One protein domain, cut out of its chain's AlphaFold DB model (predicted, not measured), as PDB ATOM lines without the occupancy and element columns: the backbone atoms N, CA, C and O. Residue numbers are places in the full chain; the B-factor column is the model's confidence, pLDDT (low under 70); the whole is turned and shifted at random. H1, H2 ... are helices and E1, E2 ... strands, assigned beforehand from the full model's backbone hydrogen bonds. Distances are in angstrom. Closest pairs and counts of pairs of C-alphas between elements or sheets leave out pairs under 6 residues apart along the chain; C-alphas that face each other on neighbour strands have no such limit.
ATOM      1  N   ALA A 272     -62.294 -38.466 -18.432       69.25
ATOM      2  CA  ALA A 272     -62.543 -37.214 -17.711       69.25
ATOM      3  C   ALA A 272     -63.643 -37.385 -16.651       69.25
ATOM      4  O   ALA A 272     -64.497 -38.265 -16.777       69.25
ATOM      5  N   ASN A 273     -63.645 -36.507 -15.642       67.94
ATOM      6  CA  ASN A 273     -64.677 -36.437 -14.601       67.94
ATOM      7  C   ASN A 273     -64.816 -37.736 -13.783       67.94
ATOM      8  O   ASN A 273     -65.924 -38.175 -13.468       67.94
ATOM      9  N   VAL A 274     -63.687 -38.373 -13.466       70.62
ATOM     10  CA  VAL A 274     -63.611 -39.454 -12.475       70.62
ATOM     11  C   VAL A 274     -62.837 -38.958 -11.260       70.62
ATOM     12  O   VAL A 274     -61.886 -38.190 -11.404       70.62
ATOM     13  N   ASP A 275     -63.253 -39.389 -10.072       74.12
ATOM     14  CA  ASP A 275     -62.587 -39.011  -8.828       74.12
ATOM     15  C   ASP A 275     -61.128 -39.477  -8.842       74.12
ATOM     16  O   ASP A 275     -60.839 -40.615  -9.214       74.12
ATOM     17  N   GLN A 276     -60.215 -38.608  -8.413       78.12
ATOM     18  CA  GLN A 276     -58.798 -38.932  -8.270       78.12
ATOM     19  C   GLN A 276     -58.604 -39.716  -6.964       78.12
ATOM     20  O   GLN A 276     -58.790 -39.152  -5.884       78.12
ATOM     21  N   PRO A 277     -58.258 -41.015  -6.982       79.19
ATOM     22  CA  PRO A 277     -57.998 -41.762  -5.752       79.19
ATOM     23  C   PRO A 277     -56.637 -41.431  -5.123       79.19
ATOM     24  O   PRO A 277     -56.447 -41.690  -3.937       79.19
ATOM     25  N   ILE A 278     -55.702 -40.881  -5.903       87.19
ATOM     26  CA  ILE A 278     -54.332 -40.551  -5.505       87.19
ATOM     27  C   ILE A 278     -54.011 -39.148  -6.013       87.19
ATOM     28  O   ILE A 278     -54.161 -38.880  -7.201       87.19
ATOM     29  N   ASP A 279     -53.530 -38.281  -5.127       91.00
ATOM     30  CA  ASP A 279     -53.246 -36.883  -5.459       91.00
ATOM     31  C   ASP A 279     -51.829 -36.755  -6.062       91.00
ATOM     32  O   ASP A 279     -51.610 -36.005  -7.015       91.00
ATOM     33  N   THR A 280     -50.872 -37.553  -5.563       93.88
ATOM     34  CA  THR A 280     -49.475 -37.566  -6.033       93.88
ATOM     35  C   THR A 280     -48.947 -38.981  -6.279       93.88
ATOM     36  O   THR A 280     -49.101 -39.876  -5.446       93.88
ATOM     37  N   LEU A 281     -48.229 -39.171  -7.388       94.94
ATOM     38  CA  LEU A 281     -47.393 -40.349  -7.625       94.94
ATOM     39  C   LEU A 281     -45.904 -40.023  -7.505       94.94
ATOM     40  O   LEU A 281     -45.443 -38.982  -7.969       94.94
ATOM     41  N   VAL A 282     -45.143 -40.954  -6.931       95.94
ATOM     42  CA  VAL A 282     -43.675 -40.891  -6.847       95.94
ATOM     43  C   VAL A 282     -43.089 -42.091  -7.577       95.94
ATOM     44  O   VAL A 282     -43.227 -43.225  -7.117       95.94
ATOM     45  N   TYR A 283     -42.457 -41.865  -8.729       94.75
ATOM     46  CA  TYR A 283     -41.756 -42.919  -9.456       94.75
ATOM     47  C   TYR A 283     -40.430 -43.249  -8.778       94.75
ATOM     48  O   TYR A 283     -39.641 -42.348  -8.548       94.75
ATOM     49  N   ALA A 284     -40.150 -44.517  -8.488       93.06
ATOM     50  CA  ALA A 284     -38.918 -44.920  -7.815       93.06
ATOM     51  C   ALA A 284     -38.191 -46.051  -8.552       93.06
ATOM     52  O   ALA A 284     -38.787 -47.046  -8.979       93.06
ATOM     53  N   GLU A 285     -36.873 -45.914  -8.651       89.50
ATOM     54  CA  GLU A 285     -35.957 -46.936  -9.149       89.50
ATOM     55  C   GLU A 285     -35.321 -47.723  -7.994       89.50
ATOM     56  O   GLU A 285     -35.073 -48.927  -8.131       89.50
ATOM     57  N   THR A 286     -35.128 -47.083  -6.837       90.69
ATOM     58  CA  THR A 286     -34.540 -47.666  -5.624       90.69
ATOM     59  C   THR A 286     -35.341 -47.321  -4.357       90.69
ATOM     60  O   THR A 286     -36.085 -46.338  -4.348       90.69
ATOM     61  N   PRO A 287     -35.195 -48.084  -3.252       93.00
ATOM     62  CA  PRO A 287     -35.799 -47.715  -1.967       93.00
ATOM     63  C   PRO A 287     -35.346 -46.333  -1.469       93.00
ATOM     64  O   PRO A 287     -36.146 -45.601  -0.887       93.00
ATOM     65  N   GLN A 288     -34.092 -45.955  -1.750       92.12
ATOM     66  CA  GLN A 288     -33.509 -44.679  -1.333       92.12
ATOM     67  C   GLN A 288     -34.226 -43.480  -1.962       92.12
ATOM     68  O   GLN A 288     -34.340 -42.443  -1.316       92.12
ATOM     69  N   ASP A 289     -34.752 -43.627  -3.180       92.75
ATOM     70  CA  ASP A 289     -35.511 -42.574  -3.863       92.75
ATOM     71  C   ASP A 289     -36.760 -42.195  -3.045       92.75
ATOM     72  O   ASP A 289     -37.071 -41.019  -2.860       92.75
ATOM     73  N   ILE A 290     -37.452 -43.202  -2.498       95.00
ATOM     74  CA  ILE A 290     -38.647 -43.019  -1.663       95.00
ATOM     75  C   ILE A 290     -38.264 -42.452  -0.289       95.00
ATOM     76  O   ILE A 290     -38.969 -41.596   0.246       95.00
ATOM     77  N   GLU A 291     -37.153 -42.909   0.290       95.00
ATOM     78  CA  GLU A 291     -36.665 -42.412   1.582       95.00
ATOM     79  C   GLU A 291     -36.203 -40.948   1.507       95.00
ATOM     80  O   GLU A 291     -36.542 -40.158   2.385       95.00
ATOM     81  N   ASP A 292     -35.511 -40.549   0.438       93.56
ATOM     82  CA  ASP A 292     -35.154 -39.148   0.175       93.56
ATOM     83  C   ASP A 292     -36.406 -38.272  -0.005       93.56
ATOM     84  O   ASP A 292     -36.495 -37.187   0.577       93.56
ATOM     85  N   PHE A 293     -37.420 -38.764  -0.726       93.69
ATOM     86  CA  PHE A 293     -38.701 -38.066  -0.846       93.69
ATOM     87  C   PHE A 293     -39.387 -37.887   0.520       93.69
ATOM     88  O   PHE A 293     -39.883 -36.803   0.838       93.69
ATOM     89  N   LEU A 294     -39.381 -38.927   1.359       94.25
ATOM     90  CA  LEU A 294     -39.908 -38.877   2.723       94.25
ATOM     91  C   LEU A 294     -39.190 -37.830   3.581       94.25
ATOM     92  O   LEU A 294     -39.873 -37.056   4.254       94.25
ATOM     93  N   LEU A 295     -37.856 -37.769   3.515       93.62
ATOM     94  CA  LEU A 295     -37.043 -36.780   4.234       93.62
ATOM     95  C   LEU A 295     -37.382 -35.349   3.809       93.62
ATOM     96  O   LEU A 295     -37.543 -34.471   4.656       93.62
ATOM     97  N   LYS A 296     -37.543 -35.109   2.506       91.25
ATOM     98  CA  LYS A 296     -37.972 -33.802   1.983       91.25
ATOM     99  C   LYS A 296     -39.372 -33.432   2.452       91.25
ATOM    100  O   LYS A 296     -39.600 -32.285   2.826       91.25
ATOM    101  N   LEU A 297     -40.283 -34.402   2.485       90.81
ATOM    102  CA  LEU A 297     -41.624 -34.224   3.035       90.81
ATOM    103  C   LEU A 297     -41.591 -33.932   4.549       90.81
ATOM    104  O   LEU A 297     -42.398 -33.144   5.025       90.81
ATOM    105  N   ASP A 298     -40.672 -34.533   5.317       90.94
ATOM    106  CA  ASP A 298     -40.472 -34.232   6.749       90.94
ATOM    107  C   ASP A 298     -39.856 -32.852   6.998       90.94
ATOM    108  O   ASP A 298     -40.138 -32.224   8.016       90.94
ATOM    109  N   ALA A 299     -39.045 -32.353   6.065       90.44
ATOM    110  CA  ALA A 299     -38.462 -31.017   6.139       90.44
ATOM    111  C   ALA A 299     -39.478 -29.891   5.859       90.44
ATOM    112  O   ALA A 299     -39.143 -28.710   5.982       90.44
ATOM    113  N   CYS A 300     -40.710 -30.232   5.473       87.75
ATOM    114  CA  CYS A 300     -41.744 -29.252   5.184       87.75
ATOM    115  C   CYS A 300     -42.268 -28.572   6.460       87.75
ATOM    116  O   CYS A 300     -42.490 -29.240   7.474       87.75
ATOM    117  N   PRO A 301     -42.511 -27.246   6.432       80.44
ATOM    118  CA  PRO A 301     -42.980 -26.511   7.603       80.44
ATOM    119  C   PRO A 301     -44.298 -27.071   8.153       80.44
ATOM    120  O   PRO A 301     -45.279 -27.221   7.424       80.44
ATOM    121  N   SER A 302     -44.343 -27.359   9.454       63.25
ATOM    122  CA  SER A 302     -45.543 -27.872  10.118       63.25
ATOM    123  C   SER A 302     -46.496 -26.727  10.481       63.25
ATOM    124  O   SER A 302     -46.255 -25.999  11.439       63.25
ATOM    125  N   SER A 312     -44.803 -22.557  -4.737       52.97
ATOM    126  CA  SER A 312     -43.632 -22.209  -5.539       52.97
ATOM    127  C   SER A 312     -43.029 -23.512  -6.067       52.97
ATOM    128  O   SER A 312     -42.870 -24.469  -5.297       52.97
ATOM    129  N   ASP A 313     -42.656 -23.546  -7.346       59.75
ATOM    130  CA  ASP A 313     -41.940 -24.675  -7.960       59.75
ATOM    131  C   ASP A 313     -40.624 -25.019  -7.218       59.75
ATOM    132  O   ASP A 313     -39.972 -26.010  -7.531       59.75
ATOM    133  N   MET A 314     -40.232 -24.233  -6.205       64.50
ATOM    134  CA  MET A 314     -39.041 -24.433  -5.382       64.50
ATOM    135  C   MET A 314     -39.202 -25.499  -4.280       64.50
ATOM    136  O   MET A 314     -38.194 -26.041  -3.836       64.50
ATOM    137  N   THR A 315     -40.424 -25.823  -3.824       75.88
ATOM    138  CA  THR A 315     -40.669 -26.892  -2.817       75.88
ATOM    139  C   THR A 315     -41.915 -27.736  -3.144       75.88
ATOM    140  O   THR A 315     -42.873 -27.776  -2.360       75.88
ATOM    141  N   PRO A 316     -41.947 -28.419  -4.302       83.31
ATOM    142  CA  PRO A 316     -43.141 -29.115  -4.788       83.31
ATOM    143  C   PRO A 316     -43.601 -30.280  -3.888       83.31
ATOM    144  O   PRO A 316     -44.776 -30.651  -3.920       83.31
ATOM    145  N   TRP A 317     -42.718 -30.813  -3.036       87.06
ATOM    146  CA  TRP A 317     -42.968 -31.936  -2.119       87.06
ATOM    147  C   TRP A 317     -43.733 -31.581  -0.828       87.06
ATOM    148  O   TRP A 317     -44.085 -32.488  -0.082       87.06
ATOM    149  N   CYS A 318     -44.042 -30.307  -0.545       85.50
ATOM    150  CA  CYS A 318     -44.653 -29.912   0.739       85.50
ATOM    151  C   CYS A 318     -46.184 -29.932   0.817       85.50
ATOM    152  O   CYS A 318     -46.727 -29.719   1.893       85.50
ATOM    153  N   ASN A 319     -46.885 -30.227  -0.280       85.56
ATOM    154  CA  ASN A 319     -48.350 -30.336  -0.325       85.56
ATOM    155  C   ASN A 319     -48.757 -31.441  -1.304       85.56
ATOM    156  O   ASN A 319     -49.276 -31.167  -2.385       85.56
ATOM    157  N   VAL A 320     -48.425 -32.686  -0.977       89.12
ATOM    158  CA  VAL A 320     -48.537 -33.826  -1.908       89.12
ATOM    159  C   VAL A 320     -49.848 -34.611  -1.773       89.12
ATOM    160  O   VAL A 320     -50.146 -35.443  -2.621       89.12
ATOM    161  N   GLY A 321     -50.661 -34.341  -0.747       91.88
ATOM    162  CA  GLY A 321     -51.903 -35.089  -0.519       91.88
ATOM    163  C   GLY A 321     -51.647 -36.592  -0.355       91.88
ATOM    164  O   GLY A 321     -50.571 -37.002   0.089       91.88
ATOM    165  N   ARG A 322     -52.623 -37.420  -0.736       92.25
ATOM    166  CA  ARG A 322     -52.514 -38.884  -0.804       92.25
ATOM    167  C   ARG A 322     -51.456 -39.269  -1.824       92.25
ATOM    168  O   ARG A 322     -51.642 -39.066  -3.023       92.25
ATOM    169  N   THR A 323     -50.351 -39.834  -1.343       94.19
ATOM    170  CA  THR A 323     -49.160 -40.078  -2.160       94.19
ATOM    171  C   THR A 323     -48.808 -41.558  -2.216       94.19
ATOM    172  O   THR A 323     -48.503 -42.162  -1.190       94.19
ATOM    173  N   ALA A 324     -48.790 -42.132  -3.417       93.19
ATOM    174  CA  ALA A 324     -48.385 -43.520  -3.637       93.19
ATOM    175  C   ALA A 324     -47.092 -43.606  -4.459       93.19
ATOM    176  O   ALA A 324     -46.857 -42.806  -5.367       93.19
ATOM    177  N   ALA A 325     -46.261 -44.606  -4.170       94.56
ATOM    178  CA  ALA A 325     -45.088 -44.893  -4.992       94.56
ATOM    179  C   ALA A 325     -45.457 -45.775  -6.194       94.56
ATOM    180  O   ALA A 325     -46.314 -46.654  -6.084       94.56
ATOM    181  N   VAL A 326     -44.766 -45.590  -7.318       92.94
ATOM    182  CA  VAL A 326     -44.832 -46.446  -8.510       92.94
ATOM    183  C   VAL A 326     -43.427 -46.886  -8.916       92.94
ATOM    184  O   VAL A 326     -42.502 -46.085  -8.925       92.94
ATOM    185  N   PHE A 327     -43.239 -48.163  -9.241       90.81
ATOM    186  CA  PHE A 327     -41.924 -48.711  -9.597       90.81
ATOM    187  C   PHE A 327     -42.041 -49.905 -10.550       90.81
ATOM    188  O   PHE A 327     -43.071 -50.581 -10.592       90.81
ATOM    189  N   ARG A 328     -40.985 -50.182 -11.335       87.62
ATOM    190  CA  ARG A 328     -41.011 -51.215 -12.398       87.62
ATOM    191  C   ARG A 328     -41.235 -52.629 -11.861       87.62
ATOM    192  O   ARG A 328     -41.855 -53.451 -12.527       87.62
ATOM    193  N   GLY A 329     -40.726 -52.917 -10.667       82.62
ATOM    194  CA  GLY A 329     -40.750 -54.257 -10.087       82.62
ATOM    195  C   GLY A 329     -39.863 -55.248 -10.832       82.62
ATOM    196  O   GLY A 329     -40.134 -56.449 -10.822       82.62
ATOM    197  N   ALA A 330     -38.834 -54.761 -11.524       81.12
ATOM    198  CA  ALA A 330     -37.963 -55.601 -12.326       81.12
ATOM    199  C   ALA A 330     -37.098 -56.518 -11.449       81.12
ATOM    200  O   ALA A 330     -36.840 -56.227 -10.282       81.12
ATOM    201  N   LYS A 331     -36.621 -57.633 -12.022       78.56
ATOM    202  CA  LYS A 331     -35.838 -58.647 -11.293       78.56
ATOM    203  C   LYS A 331     -34.580 -58.066 -10.634       78.56
ATOM    204  O   LYS A 331     -34.145 -58.585  -9.613       78.56
ATOM    205  N   GLU A 332     -33.988 -57.033 -11.229       79.81
ATOM    206  CA  GLU A 332     -32.805 -56.364 -10.687       79.81
ATOM    207  C   GLU A 332     -33.085 -55.336  -9.577       79.81
ATOM    208  O   GLU A 332     -32.134 -54.893  -8.939       79.81
ATOM    209  N   GLN A 333     -34.340 -54.935  -9.350       83.62
ATOM    210  CA  GLN A 333     -34.678 -53.983  -8.290       83.62
ATOM    211  C   GLN A 333     -34.796 -54.691  -6.936       83.62
ATOM    212  O   GLN A 333     -35.260 -55.832  -6.858       83.62
ATOM    213  N   ASP A 334     -34.462 -53.987  -5.852       88.75
ATOM    214  CA  ASP A 334     -34.847 -54.404  -4.501       88.75
ATOM    215  C   ASP A 334     -36.351 -54.170  -4.299       88.75
ATOM    216  O   ASP A 334     -36.790 -53.188  -3.703       88.75
ATOM    217  N   VAL A 335     -37.157 -55.071  -4.864       86.69
ATOM    218  CA  VAL A 335     -38.621 -54.975  -4.836       86.69
ATOM    219  C   VAL A 335     -39.151 -55.006  -3.402       86.69
ATOM    220  O   VAL A 335     -40.091 -54.282  -3.095       86.69
ATOM    221  N   ASN A 336     -38.551 -55.795  -2.509       88.38
ATOM    222  CA  ASN A 336     -39.000 -55.870  -1.117       88.38
ATOM    223  C   ASN A 336     -38.683 -54.574  -0.358       88.38
ATOM    224  O   ASN A 336     -39.537 -54.086   0.383       88.38
ATOM    225  N   GLY A 337     -37.500 -53.993  -0.571       92.69
ATOM    226  CA  GLY A 337     -37.151 -52.680  -0.030       92.69
ATOM    227  C   GLY A 337     -38.058 -51.570  -0.565       92.69
ATOM    228  O   GLY A 337     -38.550 -50.755   0.213       92.69
ATOM    229  N   LEU A 338     -38.353 -51.577  -1.871       92.06
ATOM    230  CA  LEU A 338     -39.272 -50.626  -2.508       92.06
ATOM    231  C   LEU A 338     -40.679 -50.718  -1.914       92.06
ATOM    232  O   LEU A 338     -41.269 -49.691  -1.597       92.06
ATOM    233  N   ILE A 339     -41.196 -51.935  -1.717       90.62
ATOM    234  CA  ILE A 339     -42.489 -52.166  -1.060       90.62
ATOM    235  C   ILE A 339     -42.472 -51.586   0.357       90.62
ATOM    236  O   ILE A 339     -43.340 -50.787   0.695       90.62
ATOM    237  N   ALA A 340     -41.466 -51.928   1.167       93.75
ATOM    238  CA  ALA A 340     -41.379 -51.455   2.545       93.75
ATOM    239  C   ALA A 340     -41.292 -49.919   2.639       93.75
ATOM    240  O   ALA A 340     -41.932 -49.313   3.498       93.75
ATOM    241  N   ALA A 341     -40.523 -49.274   1.757       96.06
ATOM    242  CA  ALA A 341     -40.430 -47.817   1.700       96.06
ATOM    243  C   ALA A 341     -41.741 -47.174   1.210       96.06
ATOM    244  O   ALA A 341     -42.202 -46.185   1.783       96.06
ATOM    245  N   ALA A 342     -42.385 -47.763   0.201       94.50
ATOM    246  CA  ALA A 342     -43.656 -47.284  -0.330       94.50
ATOM    247  C   ALA A 342     -44.799 -47.383   0.692       94.50
ATOM    248  O   ALA A 342     -45.602 -46.459   0.803       94.50
ATOM    249  N   GLU A 343     -44.855 -48.453   1.487       92.94
ATOM    250  CA  GLU A 343     -45.837 -48.580   2.569       92.94
ATOM    251  C   GLU A 343     -45.655 -47.500   3.644       92.94
ATOM    252  O   GLU A 343     -46.650 -46.944   4.115       92.94
ATOM    253  N   LYS A 344     -44.409 -47.138   3.990       96.31
ATOM    254  CA  LYS A 344     -44.130 -46.006   4.897       96.31
ATOM    255  C   LYS A 344     -44.644 -44.685   4.315       96.31
ATOM    256  O   LYS A 344     -45.303 -43.926   5.026       96.31
ATOM    257  N   LEU A 345     -44.375 -44.419   3.033       95.81
ATOM    258  CA  LEU A 345     -44.870 -43.227   2.330       95.81
ATOM    259  C   LEU A 345     -46.398 -43.167   2.321       95.81
ATOM    260  O   LEU A 345     -46.987 -42.133   2.647       95.81
ATOM    261  N   CYS A 346     -47.036 -44.290   2.010       92.62
ATOM    262  CA  CYS A 346     -48.481 -44.380   1.980       92.62
ATOM    263  C   CYS A 346     -49.106 -44.145   3.357       92.62
ATOM    264  O   CYS A 346     -50.061 -43.380   3.477       92.62
ATOM    265  N   ALA A 347     -48.544 -44.752   4.407       93.88
ATOM    266  CA  ALA A 347     -49.009 -44.571   5.779       93.88
ATOM    267  C   ALA A 347     -48.887 -43.111   6.241       93.88
ATOM    268  O   ALA A 347     -49.773 -42.605   6.921       93.88
ATOM    269  N   LYS A 348     -47.821 -42.408   5.836       94.19
ATOM    270  CA  LYS A 348     -47.615 -40.991   6.167       94.19
ATOM    271  C   LYS A 348     -48.619 -40.064   5.475       94.19
ATOM    272  O   LYS A 348     -48.992 -39.037   6.032       94.19
ATOM    273  N   THR A 349     -49.034 -40.412   4.261       93.81
ATOM    274  CA  THR A 349     -49.880 -39.563   3.405       93.81
ATOM    275  C   THR A 349     -51.331 -40.038   3.317       93.81
ATOM    276  O   THR A 349     -52.129 -39.441   2.602       93.81
ATOM    277  N   ASN A 350     -51.689 -41.098   4.051       90.94
ATOM    278  CA  ASN A 350     -52.990 -41.768   3.989       90.94
ATOM    279  C   ASN A 350     -53.393 -42.146   2.553       90.94
ATOM    280  O   ASN A 350     -54.535 -41.952   2.144       90.94
ATOM    281  N   CYS A 351     -52.440 -42.673   1.782       86.06
ATOM    282  CA  CYS A 351     -52.629 -42.952   0.357       86.06
ATOM    283  C   CYS A 351     -53.478 -44.194   0.060       86.06
ATOM    284  O   CYS A 351     -53.789 -44.456  -1.101       86.06
ATOM    285  N   GLU A 352     -53.792 -44.992   1.085       81.06
ATOM    286  CA  GLU A 352     -54.441 -46.285   0.915       81.06
ATOM    287  C   GLU A 352     -55.805 -46.088   0.252       81.06
ATOM    288  O   GLU A 352     -56.744 -45.555   0.844       81.06
ATOM    289  N   TYR A 353     -55.908 -46.538  -0.994       74.75
ATOM    290  CA  TYR A 353     -57.161 -46.587  -1.727       74.75
ATOM    291  C   TYR A 353     -57.442 -48.048  -2.036       74.75
ATOM    292  O   TYR A 353     -56.543 -48.808  -2.386       74.75
ATOM    293  N   PHE A 354     -58.677 -48.491  -1.861       63.41
ATOM    294  CA  PHE A 354     -58.988 -49.899  -2.076       63.41
ATOM    295  C   PHE A 354     -59.465 -50.118  -3.511       63.41
ATOM    296  O   PHE A 354     -60.208 -49.317  -4.079       63.41
ATOM    297  N   SER A 355     -59.036 -51.235  -4.086       54.62
ATOM    298  CA  SER A 355     -59.702 -51.830  -5.242       54.62
ATOM    299  C   SER A 355     -61.038 -52.426  -4.768       54.62
ATOM    300  O   SER A 355     -61.144 -52.931  -3.643       54.62
ATOM    301  N   VAL A 356     -62.095 -52.282  -5.572       49.53
ATOM    302  CA  VAL A 356     -63.499 -52.461  -5.161       49.53
ATOM    303  C   VAL A 356     -63.857 -53.943  -5.023       49.53
ATOM    304  O   VAL A 356     -64.557 -54.525  -5.840       49.53
ATOM    305  N   LYS A 357     -63.414 -54.584  -3.941       50.00
ATOM    306  CA  LYS A 357     -63.923 -55.900  -3.539       50.00
ATOM    307  C   LYS A 357     -64.888 -55.746  -2.357       50.00
ATOM    308  O   LYS A 357     -64.453 -55.366  -1.270       50.00
ATOM    309  N   PRO A 358     -66.167 -56.148  -2.484       39.09
ATOM    310  CA  PRO A 358     -67.140 -56.082  -1.386       39.09
ATOM    311  C   PRO A 358     -66.765 -56.925  -0.153       39.09
ATOM    312  O   PRO A 358     -67.248 -56.662   0.945       39.09
ATOM    313  N   LYS A 359     -65.917 -57.954  -0.317       43.72
ATOM    314  CA  LYS A 359     -65.525 -58.896   0.754       43.72
ATOM    315  C   LYS A 359     -64.029 -58.913   1.087       43.72
ATOM    316  O   LYS A 359     -63.643 -59.559   2.053       43.72
ATOM    317  N   ILE A 360     -63.189 -58.218   0.318       47.88
ATOM    318  CA  ILE A 360     -61.731 -58.210   0.504       47.88
ATOM    319  C   ILE A 360     -61.259 -56.763   0.388       47.88
ATOM    320  O   ILE A 360     -60.955 -56.290  -0.696       47.88
ATOM    321  N   ARG A 361     -61.182 -56.038   1.503       55.62
ATOM    322  CA  ARG A 361     -60.592 -54.692   1.519       55.62
ATOM    323  C   ARG A 361     -59.075 -54.800   1.349       55.62
ATOM    324  O   ARG A 361     -58.346 -54.761   2.333       55.62
ATOM    325  N   HIS A 362     -58.596 -55.000   0.122       57.94
ATOM    326  CA  HIS A 362     -57.168 -54.922  -0.169       57.94
ATOM    327  C   HIS A 362     -56.835 -53.491  -0.584       57.94
ATOM    328  O   HIS A 362     -57.136 -53.072  -1.702       57.94
ATOM    329  N   GLY A 363     -56.291 -52.733   0.365       67.81
ATOM    330  CA  GLY A 363     -55.807 -51.386   0.119       67.81
ATOM    331  C   GLY A 363     -54.586 -51.441  -0.787       67.81
ATOM    332  O   GLY A 363     -53.614 -52.129  -0.480       67.81
ATOM    333  N   ILE A 364     -54.642 -50.732  -1.906       75.06
ATOM    334  CA  ILE A 364     -53.485 -50.480  -2.748       75.06
ATOM    335  C   ILE A 364     -52.718 -49.327  -2.106       75.06
ATOM    336  O   ILE A 364     -53.246 -48.236  -1.894       75.06
ATOM    337  N   ARG A 365     -51.459 -49.603  -1.768       84.25
ATOM    338  CA  ARG A 365     -50.545 -48.658  -1.105       84.25
ATOM    339  C   ARG A 365     -49.412 -48.193  -2.014       84.25
ATOM    340  O   ARG A 365     -48.681 -47.267  -1.684       84.25
ATOM    341  N   TYR A 366     -49.236 -48.874  -3.142       87.38
ATOM    342  CA  TYR A 366     -48.188 -48.633  -4.122       87.38
ATOM    343  C   TYR A 366     -48.532 -49.327  -5.439       87.38
ATOM    344  O   TYR A 366     -49.358 -50.234  -5.486       87.38
ATOM    345  N   PHE A 367     -47.850 -48.940  -6.510       85.81
ATOM    346  CA  PHE A 367     -48.033 -49.486  -7.846       85.81
ATOM    347  C   PHE A 367     -46.761 -50.199  -8.294       85.81
ATOM    348  O   PHE A 367     -45.828 -49.596  -8.822       85.81
ATOM    349  N   ASN A 368     -46.732 -51.514  -8.099       84.19
ATOM    350  CA  ASN A 368     -45.713 -52.357  -8.707       84.19
ATOM    351  C   ASN A 368     -46.130 -52.699 -10.145       84.19
ATOM    352  O   ASN A 368     -47.140 -53.376 -10.352       84.19
ATOM    353  N   MET A 369     -45.356 -52.239 -11.131       80.75
ATOM    354  CA  MET A 369     -45.671 -52.429 -12.548       80.75
ATOM    355  C   MET A 369     -45.439 -53.861 -13.053       80.75
ATOM    356  O   MET A 369     -45.937 -54.188 -14.125       80.75
ATOM    357  N   ARG A 370     -44.838 -54.767 -12.260       73.50
ATOM    358  CA  ARG A 370     -44.764 -56.232 -12.510       73.50
ATOM    359  C   ARG A 370     -46.137 -56.943 -12.620       73.50
ATOM    360  O   ARG A 370     -46.192 -58.156 -12.750       73.50
ATOM    361  N   GLU A 371     -47.218 -56.171 -12.668       58.34
ATOM    362  CA  GLU A 371     -48.637 -56.523 -12.643       58.34
ATOM    363  C   GLU A 371     -49.164 -56.875 -11.246       58.34
ATOM    364  O   GLU A 371     -48.464 -57.432 -10.401       58.34
ATOM    365  N   GLY A 372     -50.418 -56.478 -10.993       52.91
ATOM    366  CA  GLY A 372     -51.115 -56.657  -9.723       52.91
ATOM    367  C   GLY A 372     -51.176 -55.430  -8.811       52.91
ATOM    368  O   GLY A 372     -51.734 -55.562  -7.732       52.91
ATOM    369  N   TYR A 373     -50.614 -54.266  -9.174       54.22
ATOM    370  CA  TYR A 373     -50.636 -53.047  -8.334       54.22
ATOM    371  C   TYR A 373     -50.286 -53.314  -6.852       54.22
ATOM    372  O   TYR A 373     -50.935 -52.813  -5.941       54.22
ATOM    373  N   GLY A 374     -49.297 -54.178  -6.602       47.62
ATOM    374  CA  GLY A 374     -48.893 -54.549  -5.241       47.62
ATOM    375  C   GLY A 374     -49.636 -55.722  -4.590       47.62
ATOM    376  O   GLY A 374     -49.376 -56.019  -3.429       47.62
ATOM    377  N   GLN A 375     -50.481 -56.450  -5.320       50.84
ATOM    378  CA  GLN A 375     -51.152 -57.645  -4.802       50.84
ATOM    379  C   GLN A 375     -50.169 -58.801  -4.556       50.84
ATOM    380  O   GLN A 375     -49.714 -59.477  -5.480       50.84
ATOM    381  N   ALA A 376     -49.868 -59.065  -3.285       46.28
ATOM    382  CA  ALA A 376     -49.187 -60.282  -2.857       46.28
ATOM    383  C   ALA A 376     -50.176 -61.465  -2.768       46.28
ATOM    384  O   ALA A 376     -51.320 -61.303  -2.344       46.28
ATOM    385  N   GLY A 377     -49.720 -62.677  -3.111       51.50
ATOM    386  CA  GLY A 377     -50.412 -63.923  -2.742       51.50
ATOM    387  C   GLY A 377     -51.412 -64.507  -3.747       51.50
ATOM    388  O   GLY A 377     -52.196 -65.371  -3.365       51.50
ATOM    389  N   THR A 378     -51.396 -64.111  -5.024       49.12
ATOM    390  CA  THR A 378     -52.359 -64.636  -6.016       49.12
ATOM    391  C   THR A 378     -52.022 -66.037  -6.546       49.12
ATOM    392  O   THR A 378     -52.839 -66.615  -7.254       49.12
ATOM    393  N   SER A 379     -50.862 -66.623  -6.213       45.16
ATOM    394  CA  SER A 379     -50.340 -67.902  -6.761       45.16
ATOM    395  C   SER A 379     -50.236 -67.972  -8.295       45.16
ATOM    396  O   SER A 379     -49.796 -68.980  -8.840       45.16
ATOM    397  N   VAL A 380     -50.591 -66.891  -8.992       44.19
ATOM    398  CA  VAL A 380     -50.419 -66.737 -10.430       44.19
ATOM    399  C   VAL A 380     -48.975 -66.308 -10.662       44.19
ATOM    400  O   VAL A 380     -48.571 -65.216 -10.263       44.19
ATOM    401  N   GLU A 381     -48.175 -67.180 -11.275       41.94
ATOM    402  CA  GLU A 381     -46.848 -66.815 -11.767       41.94
ATOM    403  C   GLU A 381     -47.031 -65.949 -13.018       41.94
ATOM    404  O   GLU A 381     -47.329 -66.437 -14.107       41.94
ATOM    405  N   ILE A 382     -46.938 -64.634 -12.831       52.94
ATOM    406  CA  ILE A 382     -47.068 -63.659 -13.913       52.94
ATOM    407  C   ILE A 382     -45.672 -63.406 -14.509       52.94
ATOM    408  O   ILE A 382     -44.706 -63.262 -13.745       52.94
ATOM    409  N   PRO A 383     -45.526 -63.364 -15.851       49.62
ATOM    410  CA  PRO A 383     -44.254 -63.041 -16.487       49.62
ATOM    411  C   PRO A 383     -43.721 -61.686 -16.002       49.62
ATOM    412  O   PRO A 383     -44.470 -60.736 -15.798       49.62
ATOM    413  N   PHE A 384     -42.404 -61.596 -15.800       50.38
ATOM    414  CA  PHE A 384     -41.743 -60.339 -15.445       50.38
ATOM    415  C   PHE A 384     -42.055 -59.259 -16.488       50.38
ATOM    416  O   PHE A 384     -42.122 -59.576 -17.674       50.38
ATOM    417  N   GLN A 385     -42.135 -57.985 -16.083       57.59
ATOM    418  CA  GLN A 385     -41.920 -56.909 -17.050       57.59
ATOM    419  C   GLN A 385     -40.534 -57.105 -17.658       57.59
ATOM    420  O   GLN A 385     -39.520 -57.075 -16.953       57.59
ATOM    421  N   THR A 386     -40.500 -57.382 -18.954       57.94
ATOM    422  CA  THR A 386     -39.276 -57.780 -19.650       57.94
ATOM    423  C   THR A 386     -38.647 -56.612 -20.400       57.94
ATOM    424  O   THR A 386     -37.438 -56.633 -20.632       57.94
ATOM    425  N   GLY A 387     -39.421 -55.563 -20.717       76.69
ATOM    426  CA  GLY A 387     -38.956 -54.464 -21.563       76.69
ATOM    427  C   GLY A 387     -39.521 -53.081 -21.238       76.69
ATOM    428  O   GLY A 387     -40.438 -52.908 -20.440       76.69
ATOM    429  N   ALA A 388     -38.952 -52.071 -21.899       84.50
ATOM    430  CA  ALA A 388     -39.416 -50.684 -21.839       84.50
ATOM    431  C   ALA A 388     -40.870 -50.524 -22.328       84.50
ATOM    432  O   ALA A 388     -41.616 -49.717 -21.784       84.50
ATOM    433  N   SER A 389     -41.308 -51.336 -23.296       81.38
ATOM    434  CA  SER A 389     -42.705 -51.370 -23.753       81.38
ATOM    435  C   SER A 389     -43.689 -51.659 -22.618       81.38
ATOM    436  O   SER A 389     -44.750 -51.042 -22.556       81.38
ATOM    437  N   ASP A 390     -43.323 -52.553 -21.698       78.38
ATOM    438  CA  ASP A 390     -44.187 -52.955 -20.586       78.38
ATOM    439  C   ASP A 390     -44.308 -51.817 -19.566       78.38
ATOM    440  O   ASP A 390     -45.404 -51.525 -19.081       78.38
ATOM    441  N   VAL A 391     -43.190 -51.129 -19.297       84.50
ATOM    442  CA  VAL A 391     -43.135 -49.926 -18.451       84.50
ATOM    443  C   VAL A 391     -44.020 -48.830 -19.030       84.50
ATOM    444  O   VAL A 391     -44.846 -48.278 -18.308       84.50
ATOM    445  N   LEU A 392     -43.890 -48.560 -20.333       85.94
ATOM    446  CA  LEU A 392     -44.671 -47.547 -21.036       85.94
ATOM    447  C   LEU A 392     -46.176 -47.814 -20.900       85.94
ATOM    448  O   LEU A 392     -46.917 -46.962 -20.418       85.94
ATOM    449  N   LEU A 393     -46.620 -49.019 -21.275       79.31
ATOM    450  CA  LEU A 393     -48.034 -49.401 -21.226       79.31
ATOM    451  C   LEU A 393     -48.587 -49.399 -19.795       79.31
ATOM    452  O   LEU A 393     -49.706 -48.941 -19.564       79.31
ATOM    453  N   SER A 394     -47.810 -49.890 -18.828       80.31
ATOM    454  CA  SER A 394     -48.260 -49.988 -17.436       80.31
ATOM    455  C   SER A 394     -48.339 -48.627 -16.764       80.31
ATOM    456  O   SER A 394     -49.323 -48.356 -16.082       80.31
ATOM    457  N   LEU A 395     -47.346 -47.758 -16.974       87.56
ATOM    458  CA  LEU A 395     -47.339 -46.427 -16.380       87.56
ATOM    459  C   LEU A 395     -48.432 -45.542 -16.983       87.56
ATOM    460  O   LEU A 395     -49.161 -44.911 -16.225       87.56
ATOM    461  N   VAL A 396     -48.617 -45.554 -18.311       86.25
ATOM    462  CA  VAL A 396     -49.746 -44.846 -18.947       86.25
ATOM    463  C   VAL A 396     -51.075 -45.337 -18.371       86.25
ATOM    464  O   VAL A 396     -51.929 -44.522 -18.034       86.25
ATOM    465  N   GLY A 397     -51.235 -46.652 -18.186       80.00
ATOM    466  CA  GLY A 397     -52.417 -47.209 -17.532       80.00
ATOM    467  C   GLY A 397     -52.597 -46.708 -16.096       80.00
ATOM    468  O   GLY A 397     -53.666 -46.235 -15.733       80.00
ATOM    469  N   ILE A 398     -51.552 -46.734 -15.266       82.25
ATOM    470  CA  ILE A 398     -51.622 -46.210 -13.891       82.25
ATOM    471  C   ILE A 398     -52.061 -44.741 -13.895       82.25
ATOM    472  O   ILE A 398     -53.008 -44.386 -13.194       82.25
ATOM    473  N   LEU A 399     -51.433 -43.907 -14.726       87.31
ATOM    474  CA  LEU A 399     -51.764 -42.486 -14.841       87.31
ATOM    475  C   LEU A 399     -53.213 -42.269 -15.304       87.31
ATOM    476  O   LEU A 399     -53.894 -41.396 -14.772       87.31
ATOM    477  N   ASN A 400     -53.714 -43.090 -16.229       81.25
ATOM    478  CA  ASN A 400     -55.096 -43.037 -16.722       81.25
ATOM    479  C   ASN A 400     -56.141 -43.595 -15.739       81.25
ATOM    480  O   ASN A 400     -57.331 -43.354 -15.939       81.25
ATOM    481  N   ASN A 401     -55.728 -44.305 -14.686       77.19
ATOM    482  CA  ASN A 401     -56.623 -44.736 -13.607       77.19
ATOM    483  C   ASN A 401     -56.736 -43.713 -12.495       77.19
ATOM    484  O   ASN A 401     -57.826 -43.453 -11.998       77.19
ATOM    485  N   VAL A 402     -55.579 -43.258 -12.017       81.00
ATOM    486  CA  VAL A 402     -55.507 -42.537 -10.745       81.00
ATOM    487  C   VAL A 402     -55.520 -41.032 -10.942       81.00
ATOM    488  O   VAL A 402     -55.802 -40.314  -9.992       81.00
ATOM    489  N   LEU A 403     -55.242 -40.588 -12.174       83.12
ATOM    490  CA  LEU A 403     -55.262 -39.197 -12.611       83.12
ATOM    491  C   LEU A 403     -54.592 -38.259 -11.601       83.12
ATOM    492  O   LEU A 403     -55.235 -37.318 -11.146       83.12
ATOM    493  N   PRO A 404     -53.332 -38.506 -11.212       89.19
ATOM    494  CA  PRO A 404     -52.727 -37.741 -10.136       89.19
ATOM    495  C   PRO A 404     -52.553 -36.278 -10.563       89.19
ATOM    496  O   PRO A 404     -52.301 -35.982 -11.731       89.19
ATOM    497  N   GLU A 405     -52.639 -35.351  -9.615       90.38
ATOM    498  CA  GLU A 405     -52.321 -33.941  -9.866       90.38
ATOM    499  C   GLU A 405     -50.815 -33.729 -10.025       90.38
ATOM    500  O   GLU A 405     -50.369 -32.797 -10.700       90.38
ATOM    501  N   LYS A 406     -50.010 -34.582  -9.382       92.69
ATOM    502  CA  LYS A 406     -48.552 -34.475  -9.376       92.69
ATOM    503  C   LYS A 406     -47.898 -35.819  -9.642       92.69
ATOM    504  O   LYS A 406     -48.284 -36.840  -9.075       92.69
ATOM    505  N   LEU A 407     -46.848 -35.798 -10.449       94.75
ATOM    506  CA  LEU A 407     -45.938 -36.917 -10.621       94.75
ATOM    507  C   LEU A 407     -44.515 -36.450 -10.348       94.75
ATOM    508  O   LEU A 407     -44.036 -35.498 -10.955       94.75
ATOM    509  N   PHE A 408     -43.829 -37.155  -9.465       94.50
ATOM    510  CA  PHE A 408     -42.410 -36.972  -9.222       94.50
ATOM    511  C   PHE A 408     -41.644 -38.077  -9.942       94.50
ATOM    512  O   PHE A 408     -41.999 -39.253  -9.820       94.50
ATOM    513  N   VAL A 409     -40.595 -37.702 -10.673       92.69
ATOM    514  CA  VAL A 409     -39.635 -38.617 -11.309       92.69
ATOM    515  C   VAL A 409     -38.219 -38.207 -10.881       92.69
ATOM    516  O   VAL A 409     -37.902 -37.019 -10.941       92.69
ATOM    517  N   PRO A 410     -37.371 -39.132 -10.407       88.19
ATOM    518  CA  PRO A 410     -36.044 -38.790  -9.926       88.19
ATOM    519  C   PRO A 410     -35.149 -38.408 -11.101       88.19
ATOM    520  O   PRO A 410     -35.152 -39.080 -12.134       88.19
ATOM    521  N   ASP A 411     -34.349 -37.360 -10.926       85.69
ATOM    522  CA  ASP A 411     -33.429 -36.887 -11.952       85.69
ATOM    523  C   ASP A 411     -32.391 -37.970 -12.229       85.69
ATOM    524  O   ASP A 411     -31.600 -38.330 -11.352       85.69
ATOM    525  N   VAL A 412     -32.359 -38.471 -13.466       81.94
ATOM    526  CA  VAL A 412     -31.480 -39.587 -13.847       81.94
ATOM    527  C   VAL A 412     -30.000 -39.325 -13.557       81.94
ATOM    528  O   VAL A 412     -29.259 -40.258 -13.261       81.94
ATOM    529  N   GLU A 413     -29.573 -38.063 -13.610       79.69
ATOM    530  CA  GLU A 413     -28.198 -37.641 -13.319       79.69
ATOM    531  C   GLU A 413     -27.839 -37.760 -11.829       79.69
ATOM    532  O   GLU A 413     -26.668 -37.910 -11.488       79.69
ATOM    533  N   SER A 414     -28.843 -37.725 -10.947       75.56
ATOM    534  CA  SER A 414     -28.683 -37.848  -9.492       75.56
ATOM    535  C   SER A 414     -28.751 -39.294  -8.988       75.56
ATOM    536  O   SER A 414     -28.408 -39.568  -7.837       75.56
ATOM    537  N   LEU A 415     -29.167 -40.237  -9.842       75.19
ATOM    538  CA  LEU A 415     -29.357 -41.634  -9.465       75.19
ATOM    539  C   LEU A 415     -28.044 -42.422  -9.514       75.19
ATOM    540  O   LEU A 415     -27.423 -42.595 -10.563       75.19
ATOM    541  N   SER A 416     -27.663 -43.011  -8.380       67.31
ATOM    542  CA  SER A 416     -26.608 -44.023  -8.336       67.31
ATOM    543  C   SER A 416     -27.185 -45.395  -8.694       67.31
ATOM    544  O   SER A 416     -27.841 -46.036  -7.873       67.31
ATOM    545  N   TRP A 417     -26.941 -45.872  -9.916       68.88
ATOM    546  CA  TRP A 417     -27.432 -47.176 -10.365       68.88
ATOM    547  C   TRP A 417     -26.346 -48.255 -10.313       68.88
ATOM    548  O   TRP A 417     -25.258 -48.104 -10.865       68.88
ATOM    549  N   LEU A 418     -26.664 -49.381  -9.672       64.19
ATOM    550  CA  LEU A 418     -25.771 -50.520  -9.426       64.19
ATOM    551  C   LEU A 418     -25.560 -51.424 -10.663       64.19
ATOM    552  O   LEU A 418     -25.330 -52.624 -10.510       64.19
ATOM    553  N   GLU A 419     -25.643 -50.898 -11.892       68.56
ATOM    554  CA  GLU A 419     -25.357 -51.713 -13.082       68.56
ATOM    555  C   GLU A 419     -23.852 -51.952 -13.193       68.56
ATOM    556  O   GLU A 419     -23.063 -51.037 -13.425       68.56
ATOM    557  N   LYS A 420     -23.465 -53.212 -13.004       66.00
ATOM    558  CA  LYS A 420     -22.074 -53.672 -13.073       66.00
ATOM    559  C   LYS A 420     -21.781 -54.405 -14.385       66.00
ATOM    560  O   LYS A 420     -20.624 -54.725 -14.650       66.00
ATOM    561  N   ASP A 421     -22.806 -54.681 -15.197       71.25
ATOM    562  CA  ASP A 421     -22.672 -55.339 -16.495       71.25
ATOM    563  C   ASP A 421     -22.277 -54.327 -17.581       71.25
ATOM    564  O   ASP A 421     -23.077 -53.518 -18.053       71.25
ATOM    565  N   SER A 422     -21.017 -54.389 -18.012       68.50
ATOM    566  CA  SER A 422     -20.450 -53.482 -19.014       68.50
ATOM    567  C   SER A 422     -21.062 -53.629 -20.415       68.50
ATOM    568  O   SER A 422     -20.882 -52.729 -21.247       68.50
ATOM    569  N   ALA A 423     -21.804 -54.715 -20.677       72.75
ATOM    570  CA  ALA A 423     -22.570 -54.910 -21.907       72.75
ATOM    571  C   ALA A 423     -23.935 -54.194 -21.878       72.75
ATOM    572  O   ALA A 423     -24.512 -53.937 -22.934       72.75
ATOM    573  N   LYS A 424     -24.439 -53.818 -20.694       68.94
ATOM    574  CA  LYS A 424     -25.733 -53.141 -20.501       68.94
ATOM    575  C   LYS A 424     -25.545 -51.650 -20.234       68.94
ATOM    576  O   LYS A 424     -25.815 -51.139 -19.151       68.94
ATOM    577  N   ARG A 425     -25.079 -50.923 -21.249       67.81
ATOM    578  CA  ARG A 425     -24.888 -49.468 -21.157       67.81
ATOM    579  C   ARG A 425     -26.230 -48.733 -21.185       67.81
ATOM    580  O   ARG A 425     -27.128 -49.109 -21.930       67.81
ATOM    581  N   ASN A 426     -26.339 -47.659 -20.401       76.94
ATOM    582  CA  ASN A 426     -27.447 -46.692 -20.426       76.94
ATOM    583  C   ASN A 426     -28.840 -47.254 -20.077       76.94
ATOM    584  O   ASN A 426     -29.845 -46.608 -20.355       76.94
ATOM    585  N   ARG A 427     -28.938 -48.430 -19.441       80.31
ATOM    586  CA  ARG A 427     -30.232 -49.059 -19.118       80.31
ATOM    587  C   ARG A 427     -31.133 -48.167 -18.254       80.31
ATOM    588  O   ARG A 427     -32.313 -48.029 -18.560       80.31
ATOM    589  N   LEU A 428     -30.567 -47.528 -17.229       81.00
ATOM    590  CA  LEU A 428     -31.287 -46.563 -16.392       81.00
ATOM    591  C   LEU A 428     -31.816 -45.385 -17.223       81.00
ATOM    592  O   LEU A 428     -32.986 -45.042 -17.122       81.00
ATOM    593  N   GLN A 429     -30.980 -44.814 -18.095       84.81
ATOM    594  CA  GLN A 429     -31.379 -43.723 -18.988       84.81
ATOM    595  C   GLN A 429     -32.485 -44.147 -19.959       84.81
ATOM    596  O   GLN A 429     -33.391 -43.367 -20.227       84.81
ATOM    597  N   ILE A 430     -32.450 -45.383 -20.468       87.69
ATOM    598  CA  ILE A 430     -33.508 -45.923 -21.333       87.69
ATOM    599  C   ILE A 430     -34.834 -45.992 -20.571       87.69
ATOM    600  O   ILE A 430     -35.846 -45.515 -21.085       87.69
ATOM    601  N   TYR A 431     -34.853 -46.548 -19.356       88.38
ATOM    602  CA  TYR A 431     -36.087 -46.623 -18.568       88.38
ATOM    603  C   TYR A 431     -36.572 -45.251 -18.118       88.38
ATOM    604  O   TYR A 431     -37.761 -44.981 -18.245       88.38
ATOM    605  N   HIS A 432     -35.678 -44.359 -17.700       89.31
ATOM    606  CA  HIS A 432     -36.035 -42.982 -17.379       89.31
ATOM    607  C   HIS A 432     -36.666 -42.270 -18.588       89.31
ATOM    608  O   HIS A 432     -37.762 -41.728 -18.485       89.31
ATOM    609  N   SER A 433     -36.048 -42.346 -19.771       91.12
ATOM    610  CA  SER A 433     -36.631 -41.798 -21.007       91.12
ATOM    611  C   SER A 433     -37.973 -42.445 -21.358       91.12
ATOM    612  O   SER A 433     -38.868 -41.778 -21.865       91.12
ATOM    613  N   THR A 434     -38.144 -43.734 -21.060       92.50
ATOM    614  CA  THR A 434     -39.417 -44.447 -21.246       92.50
ATOM    615  C   THR A 434     -40.499 -43.929 -20.296       92.50
ATOM    616  O   THR A 434     -41.644 -43.770 -20.705       92.50
ATOM    617  N   VAL A 435     -40.146 -43.647 -19.040       92.50
ATOM    618  CA  VAL A 435     -41.042 -43.047 -18.042       92.50
ATOM    619  C   VAL A 435     -41.464 -41.656 -18.489       92.50
ATOM    620  O   VAL A 435     -42.657 -41.380 -18.523       92.50
ATOM    621  N   MET A 436     -40.520 -40.817 -18.919       92.75
ATOM    622  CA  MET A 436     -40.837 -39.485 -19.438       92.75
ATOM    623  C   MET A 436     -41.723 -39.553 -20.687       92.75
ATOM    624  O   MET A 436     -42.709 -38.830 -20.772       92.75
ATOM    625  N   LEU A 437     -41.469 -40.496 -21.601       93.38
ATOM    626  CA  LEU A 437     -42.355 -40.729 -22.743       93.38
ATOM    627  C   LEU A 437     -43.769 -41.149 -22.304       93.38
ATOM    628  O   LEU A 437     -44.747 -40.708 -22.898       93.38
ATOM    629  N   ALA A 438     -43.908 -41.980 -21.267       91.38
ATOM    630  CA  ALA A 438     -45.215 -42.350 -20.718       91.38
ATOM    631  C   ALA A 438     -45.971 -41.131 -20.168       91.38
ATOM    632  O   ALA A 438     -47.179 -41.005 -20.381       91.38
ATOM    633  N   VAL A 439     -45.255 -40.229 -19.493       91.69
ATOM    634  CA  VAL A 439     -45.786 -38.955 -18.997       91.69
ATOM    635  C   VAL A 439     -46.264 -38.086 -20.152       91.69
ATOM    636  O   VAL A 439     -47.410 -37.642 -20.139       91.69
ATOM    637  N   ASP A 440     -45.437 -37.916 -21.183       90.69
ATOM    638  CA  ASP A 440     -45.792 -37.140 -22.370       90.69
ATOM    639  C   ASP A 440     -47.014 -37.731 -23.080       90.69
ATOM    640  O   ASP A 440     -47.930 -36.993 -23.446       90.69
ATOM    641  N   ILE A 441     -47.085 -39.059 -23.223       88.44
ATOM    642  CA  ILE A 441     -48.263 -39.739 -23.777       88.44
ATOM    643  C   ILE A 441     -49.498 -39.442 -22.927       88.44
ATOM    644  O   ILE A 441     -50.527 -39.071 -23.482       88.44
ATOM    645  N   HIS A 442     -49.427 -39.568 -21.600       87.19
ATOM    646  CA  HIS A 442     -50.571 -39.286 -20.729       87.19
ATOM    647  C   HIS A 442     -51.049 -37.828 -20.850       87.19
ATOM    648  O   HIS A 442     -52.254 -37.576 -20.966       87.19
ATOM    649  N   LEU A 443     -50.117 -36.870 -20.850       85.94
ATOM    650  CA  LEU A 443     -50.411 -35.438 -20.942       85.94
ATOM    651  C   LEU A 443     -51.009 -35.045 -22.299       85.94
ATOM    652  O   LEU A 443     -51.875 -34.177 -22.342       85.94
ATOM    653  N   ASN A 444     -50.591 -35.706 -23.382       84.00
ATOM    654  CA  ASN A 444     -51.023 -35.392 -24.748       84.00
ATOM    655  C   ASN A 444     -52.108 -36.338 -25.296       84.00
ATOM    656  O   ASN A 444     -52.600 -36.140 -26.409       84.00
ATOM    657  N   SER A 445     -52.483 -37.380 -24.551       78.62
ATOM    658  CA  SER A 445     -53.539 -38.310 -24.961       78.62
ATOM    659  C   SER A 445     -54.910 -37.638 -24.949       78.62
ATOM    660  O   SER A 445     -55.231 -36.836 -24.069       78.62
ATOM    661  N   LYS A 446     -55.747 -37.991 -25.933       74.25
ATOM    662  CA  LYS A 446     -57.141 -37.544 -25.960       74.25
ATOM    663  C   LYS A 446     -57.876 -38.086 -24.739       74.25
ATOM    664  O   LYS A 446     -57.786 -39.272 -24.423       74.25
ATOM    665  N   THR A 447     -58.637 -37.212 -24.097       73.88
ATOM    666  CA  THR A 447     -59.564 -37.589 -23.039       73.88
ATOM    667  C   THR A 447     -60.832 -38.187 -23.637       73.88
ATOM    668  O   THR A 447     -61.285 -37.809 -24.721       73.88
ATOM    669  N   ASN A 448     -61.421 -39.127 -22.910       75.19
ATOM    670  CA  ASN A 448     -62.761 -39.618 -23.178       75.19
ATOM    671  C   ASN A 448     -63.702 -39.123 -22.073       75.19
ATOM    672  O   ASN A 448     -63.619 -39.578 -20.932       75.19
ATOM    673  N   GLY A 449     -64.562 -38.154 -22.390       69.31
ATOM    674  CA  GLY A 449     -65.530 -37.611 -21.438       69.31
ATOM    675  C   GLY A 449     -66.709 -38.555 -21.201       69.31
ATOM    676  O   GLY A 449     -67.280 -39.088 -22.165       69.31
ATOM    677  N   LYS A 450     -67.105 -38.719 -19.930       71.50
ATOM    678  CA  LYS A 450     -68.359 -39.389 -19.549       71.50
ATOM    679  C   LYS A 450     -69.555 -38.663 -20.176       71.50
ATOM    680  O   LYS A 450     -69.629 -37.437 -20.132       71.50
ATOM    681  N   TRP A 451     -70.492 -39.414 -20.754       64.62
ATOM    682  CA  TRP A 451     -71.622 -38.869 -21.525       64.62
ATOM    683  C   TRP A 451     -72.458 -37.822 -20.779       64.62
ATOM    684  O   TRP A 451     -72.772 -36.782 -21.356       64.62
ATOM    685  N   SER A 452     -72.757 -38.047 -19.495       57.50
ATOM    686  CA  SER A 452     -73.609 -37.162 -18.683       57.50
ATOM    687  C   SER A 452     -73.041 -35.755 -18.444       57.50
ATOM    688  O   SER A 452     -73.761 -34.912 -17.928       57.50
ATOM    689  N   HIS A 453     -71.784 -35.493 -18.821       50.31
ATOM    690  CA  HIS A 453     -71.084 -34.227 -18.568       50.31
ATOM    691  C   HIS A 453     -70.588 -33.522 -19.838       50.31
ATOM    692  O   HIS A 453     -69.913 -32.505 -19.748       50.31
ATOM    693  N   ARG A 454     -70.927 -34.021 -21.036       53.53
ATOM    694  CA  ARG A 454     -70.444 -33.425 -22.301       53.53
ATOM    695  C   ARG A 454     -71.092 -32.075 -22.655       53.53
ATOM    696  O   ARG A 454     -70.629 -31.423 -23.583       53.53
ATOM    697  N   ASN A 455     -72.147 -31.676 -21.938       47.47
ATOM    698  CA  ASN A 455     -72.812 -30.374 -22.089       47.47
ATOM    699  C   ASN A 455     -72.350 -29.331 -21.055       47.47
ATOM    700  O   ASN A 455     -72.773 -28.181 -21.146       47.47
ATOM    701  N   ASP A 456     -71.510 -29.713 -20.089       49.34
ATOM    702  CA  ASP A 456     -70.918 -28.765 -19.153       49.34
ATOM    703  C   ASP A 456     -69.704 -28.125 -19.844       49.34
ATOM    704  O   ASP A 456     -68.829 -28.826 -20.355       49.34
ATOM    705  N   GLU A 457     -69.663 -26.790 -19.920       45.03
ATOM    706  CA  GLU A 457     -68.549 -26.019 -20.488       45.03
ATOM    707  C   GLU A 457     -67.280 -26.176 -19.631       45.03
ATOM    708  O   GLU A 457     -66.927 -25.305 -18.842       45.03
ATOM    709  N   ALA A 458     -66.632 -27.333 -19.755       48.47
ATOM    710  CA  ALA A 458     -65.217 -27.638 -19.590       48.47
ATOM    711  C   ALA A 458     -65.113 -29.137 -19.286       48.47
ATOM    712  O   ALA A 458     -65.481 -29.583 -18.200       48.47
ATOM    713  N   ASP A 459     -64.537 -29.912 -20.205       49.31
ATOM    714  CA  ASP A 459     -63.906 -31.182 -19.850       49.31
ATOM    715  C   ASP A 459     -62.778 -30.869 -18.842       49.31
ATOM    716  O   ASP A 459     -61.633 -30.622 -19.227       49.31
ATOM    717  N   GLN A 460     -63.096 -30.784 -17.545       57.03
ATOM    718  CA  GLN A 460     -62.132 -30.449 -16.497       57.03
ATOM    719  C   GLN A 460     -61.313 -31.688 -16.163       57.03
ATOM    720  O   GLN A 460     -61.550 -32.400 -15.190       57.03
ATOM    721  N   PHE A 461     -60.333 -31.966 -17.014       63.88
ATOM    722  CA  PHE A 461     -59.308 -32.929 -16.671       63.88
ATOM    723  C   PHE A 461     -58.285 -32.276 -15.724       63.88
ATOM    724  O   PHE A 461     -57.802 -31.181 -16.028       63.88
ATOM    725  N   PRO A 462     -57.902 -32.925 -14.611       63.91
ATOM    726  CA  PRO A 462     -56.867 -32.394 -13.734       63.91
ATOM    727  C   PRO A 462     -55.531 -32.262 -14.477       63.91
ATOM    728  O   PRO A 462     -55.005 -33.224 -15.041       63.91
ATOM    729  N   VAL A 463     -54.964 -31.056 -14.501       78.19
ATOM    730  CA  VAL A 463     -53.663 -30.815 -15.137       78.19
ATOM    731  C   VAL A 463     -52.573 -31.418 -14.254       78.19
ATOM    732  O   VAL A 463     -52.177 -30.822 -13.254       78.19
ATOM    733  N   MET A 464     -52.083 -32.602 -14.631       89.56
ATOM    734  CA  MET A 464     -50.963 -33.238 -13.942       89.56
ATOM    735  C   MET A 464     -49.680 -32.429 -14.168       89.56
ATOM    736  O   MET A 464     -49.284 -32.181 -15.308       89.56
ATOM    737  N   LYS A 465     -48.993 -32.067 -13.084       90.19
ATOM    738  CA  LYS A 465     -47.643 -31.490 -13.124       90.19
ATOM    739  C   LYS A 465     -46.600 -32.578 -12.881       90.19
ATOM    740  O   LYS A 465     -46.686 -33.304 -11.893       90.19
ATOM    741  N   ALA A 466     -45.609 -32.674 -13.764       89.62
ATOM    742  CA  ALA A 466     -44.470 -33.571 -13.597       89.62
ATOM    743  C   ALA A 466     -43.252 -32.800 -13.067       89.62
ATOM    744  O   ALA A 466     -42.918 -31.739 -13.594       89.62
ATOM    745  N   PHE A 467     -42.587 -33.338 -12.047       89.25
ATOM    746  CA  PHE A 467     -41.403 -32.750 -11.425       89.25
ATOM    747  C   PHE A 467     -40.229 -33.722 -11.511       89.25
ATOM    748  O   PHE A 467     -40.319 -34.845 -11.010       89.25
ATOM    749  N   GLY A 468     -39.126 -33.264 -12.107       85.25
ATOM    750  CA  GLY A 468     -37.808 -33.848 -11.869       85.25
ATOM    751  C   GLY A 468     -37.372 -33.527 -10.442       85.25
ATOM    752  O   GLY A 468     -37.598 -32.402  -9.977       85.25
ATOM    753  N   TRP A 469     -36.820 -34.498  -9.715       84.75
ATOM    754  CA  TRP A 469     -36.258 -34.226  -8.396       84.75
ATOM    755  C   TRP A 469     -34.858 -34.824  -8.221       84.75
ATOM    756  O   TRP A 469     -34.659 -36.014  -8.476       84.75
ATOM    757  N   PRO A 470     -33.893 -34.049  -7.699       81.00
ATOM    758  CA  PRO A 470     -32.556 -34.560  -7.452       81.00
ATOM    759  C   PRO A 470     -32.570 -35.419  -6.189       81.00
ATOM    760  O   PRO A 470     -32.898 -34.923  -5.106       81.00
TER     761      PRO A 470
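Overview. This is residues 272 to 302 and 312 to 470 of the 476 residues of an uncharacterized protein of Phytophthora parasitica (UniProt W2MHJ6). A twisted parallel sheet of five strands makes the middle layer, with H1 and H2 side by side over one face and H3 and H4 over the other. Long loops reach out from this body: residues 411 to 426 and 445 to 464 extend toward opposite ends of the longest axis, and residues 420 to 426 stick out. The printed part has 190 residues, with four named helices and five named strands in the order E1 H1 E2 H2 E3 H3 E4 H4 E5; the sheet's order is E3 E2 E1 E4 E5. The class is mixed, helices and strands, though under half of the residues are in named elements; the whole is compact, with a radius of gyration of the C-alphas of 16.9 A and spans of 57 by 44 by 32 A.

Arrangement. Start at E1, residues 280 to 283, an inner strand; N 324 and O 280 are 3.1 A apart, within hydrogen-bond range, where it is parallel to E2, residues 323 to 327. H1, residues 287 to 298, touches H2, residues 335 to 349, at a shallow tilt of 16 degrees, the same way; their closest C-alphas, of Pro 287 and Leu 338, are 4.6 A apart. Edge strand E3, residues 366 to 368, is parallel to E2, with N 367 and O 325 at 2.8 A. H3, residues 388 to 402, is on the opposite face from H2, at a height over the sheet of 9.8 A against 8.2 A. E4, residues 406 to 410, is parallel to E1, with N 281 and O 406 at 2.9 A. H3 touches H4, residues 427 to 444, at a steep tilt of 39 degrees, the same way; the closest C-alphas, of Leu 392 and Ala 438, are 5.2 A apart. Edge strand E5, residues 465 to 469, is parallel to E4, with N 467 and O 407 at 2.8 A. E2, H2, E3 and E4, H4, E5 are strand-helix-strand units, a helix between two parallel neighbour strands, with right-handed crossovers. In H1, H2, H3 and H4 every O i to N i+4 pair is within hydrogen-bond range.

Along the chain. Find C-alpha 280 at (-49.475, -37.566, -6.033), where E1 begins. H1 spans 16.7 A, H2 20.8 A, H3 21.2 A and H4 25.5 A, from first to last C-alpha. E5 ends at C-alpha 469, (-36.258, -34.226, -8.396).

Size, cuts and confidence. The C-alphas farthest apart, of Ser 422 and Asn 455, are 57.3 A apart. Residues 303 to 311 are not printed; C-alphas 302 and 312 are 16.8 A apart across the cut. Long links are H2 to E3, E3 to H3, E4 to H4 and H4 to E5. Mean pLDDT of the printed part is 78.1; 53 residues are under 70, among them 371 to 386 and 451 to 462.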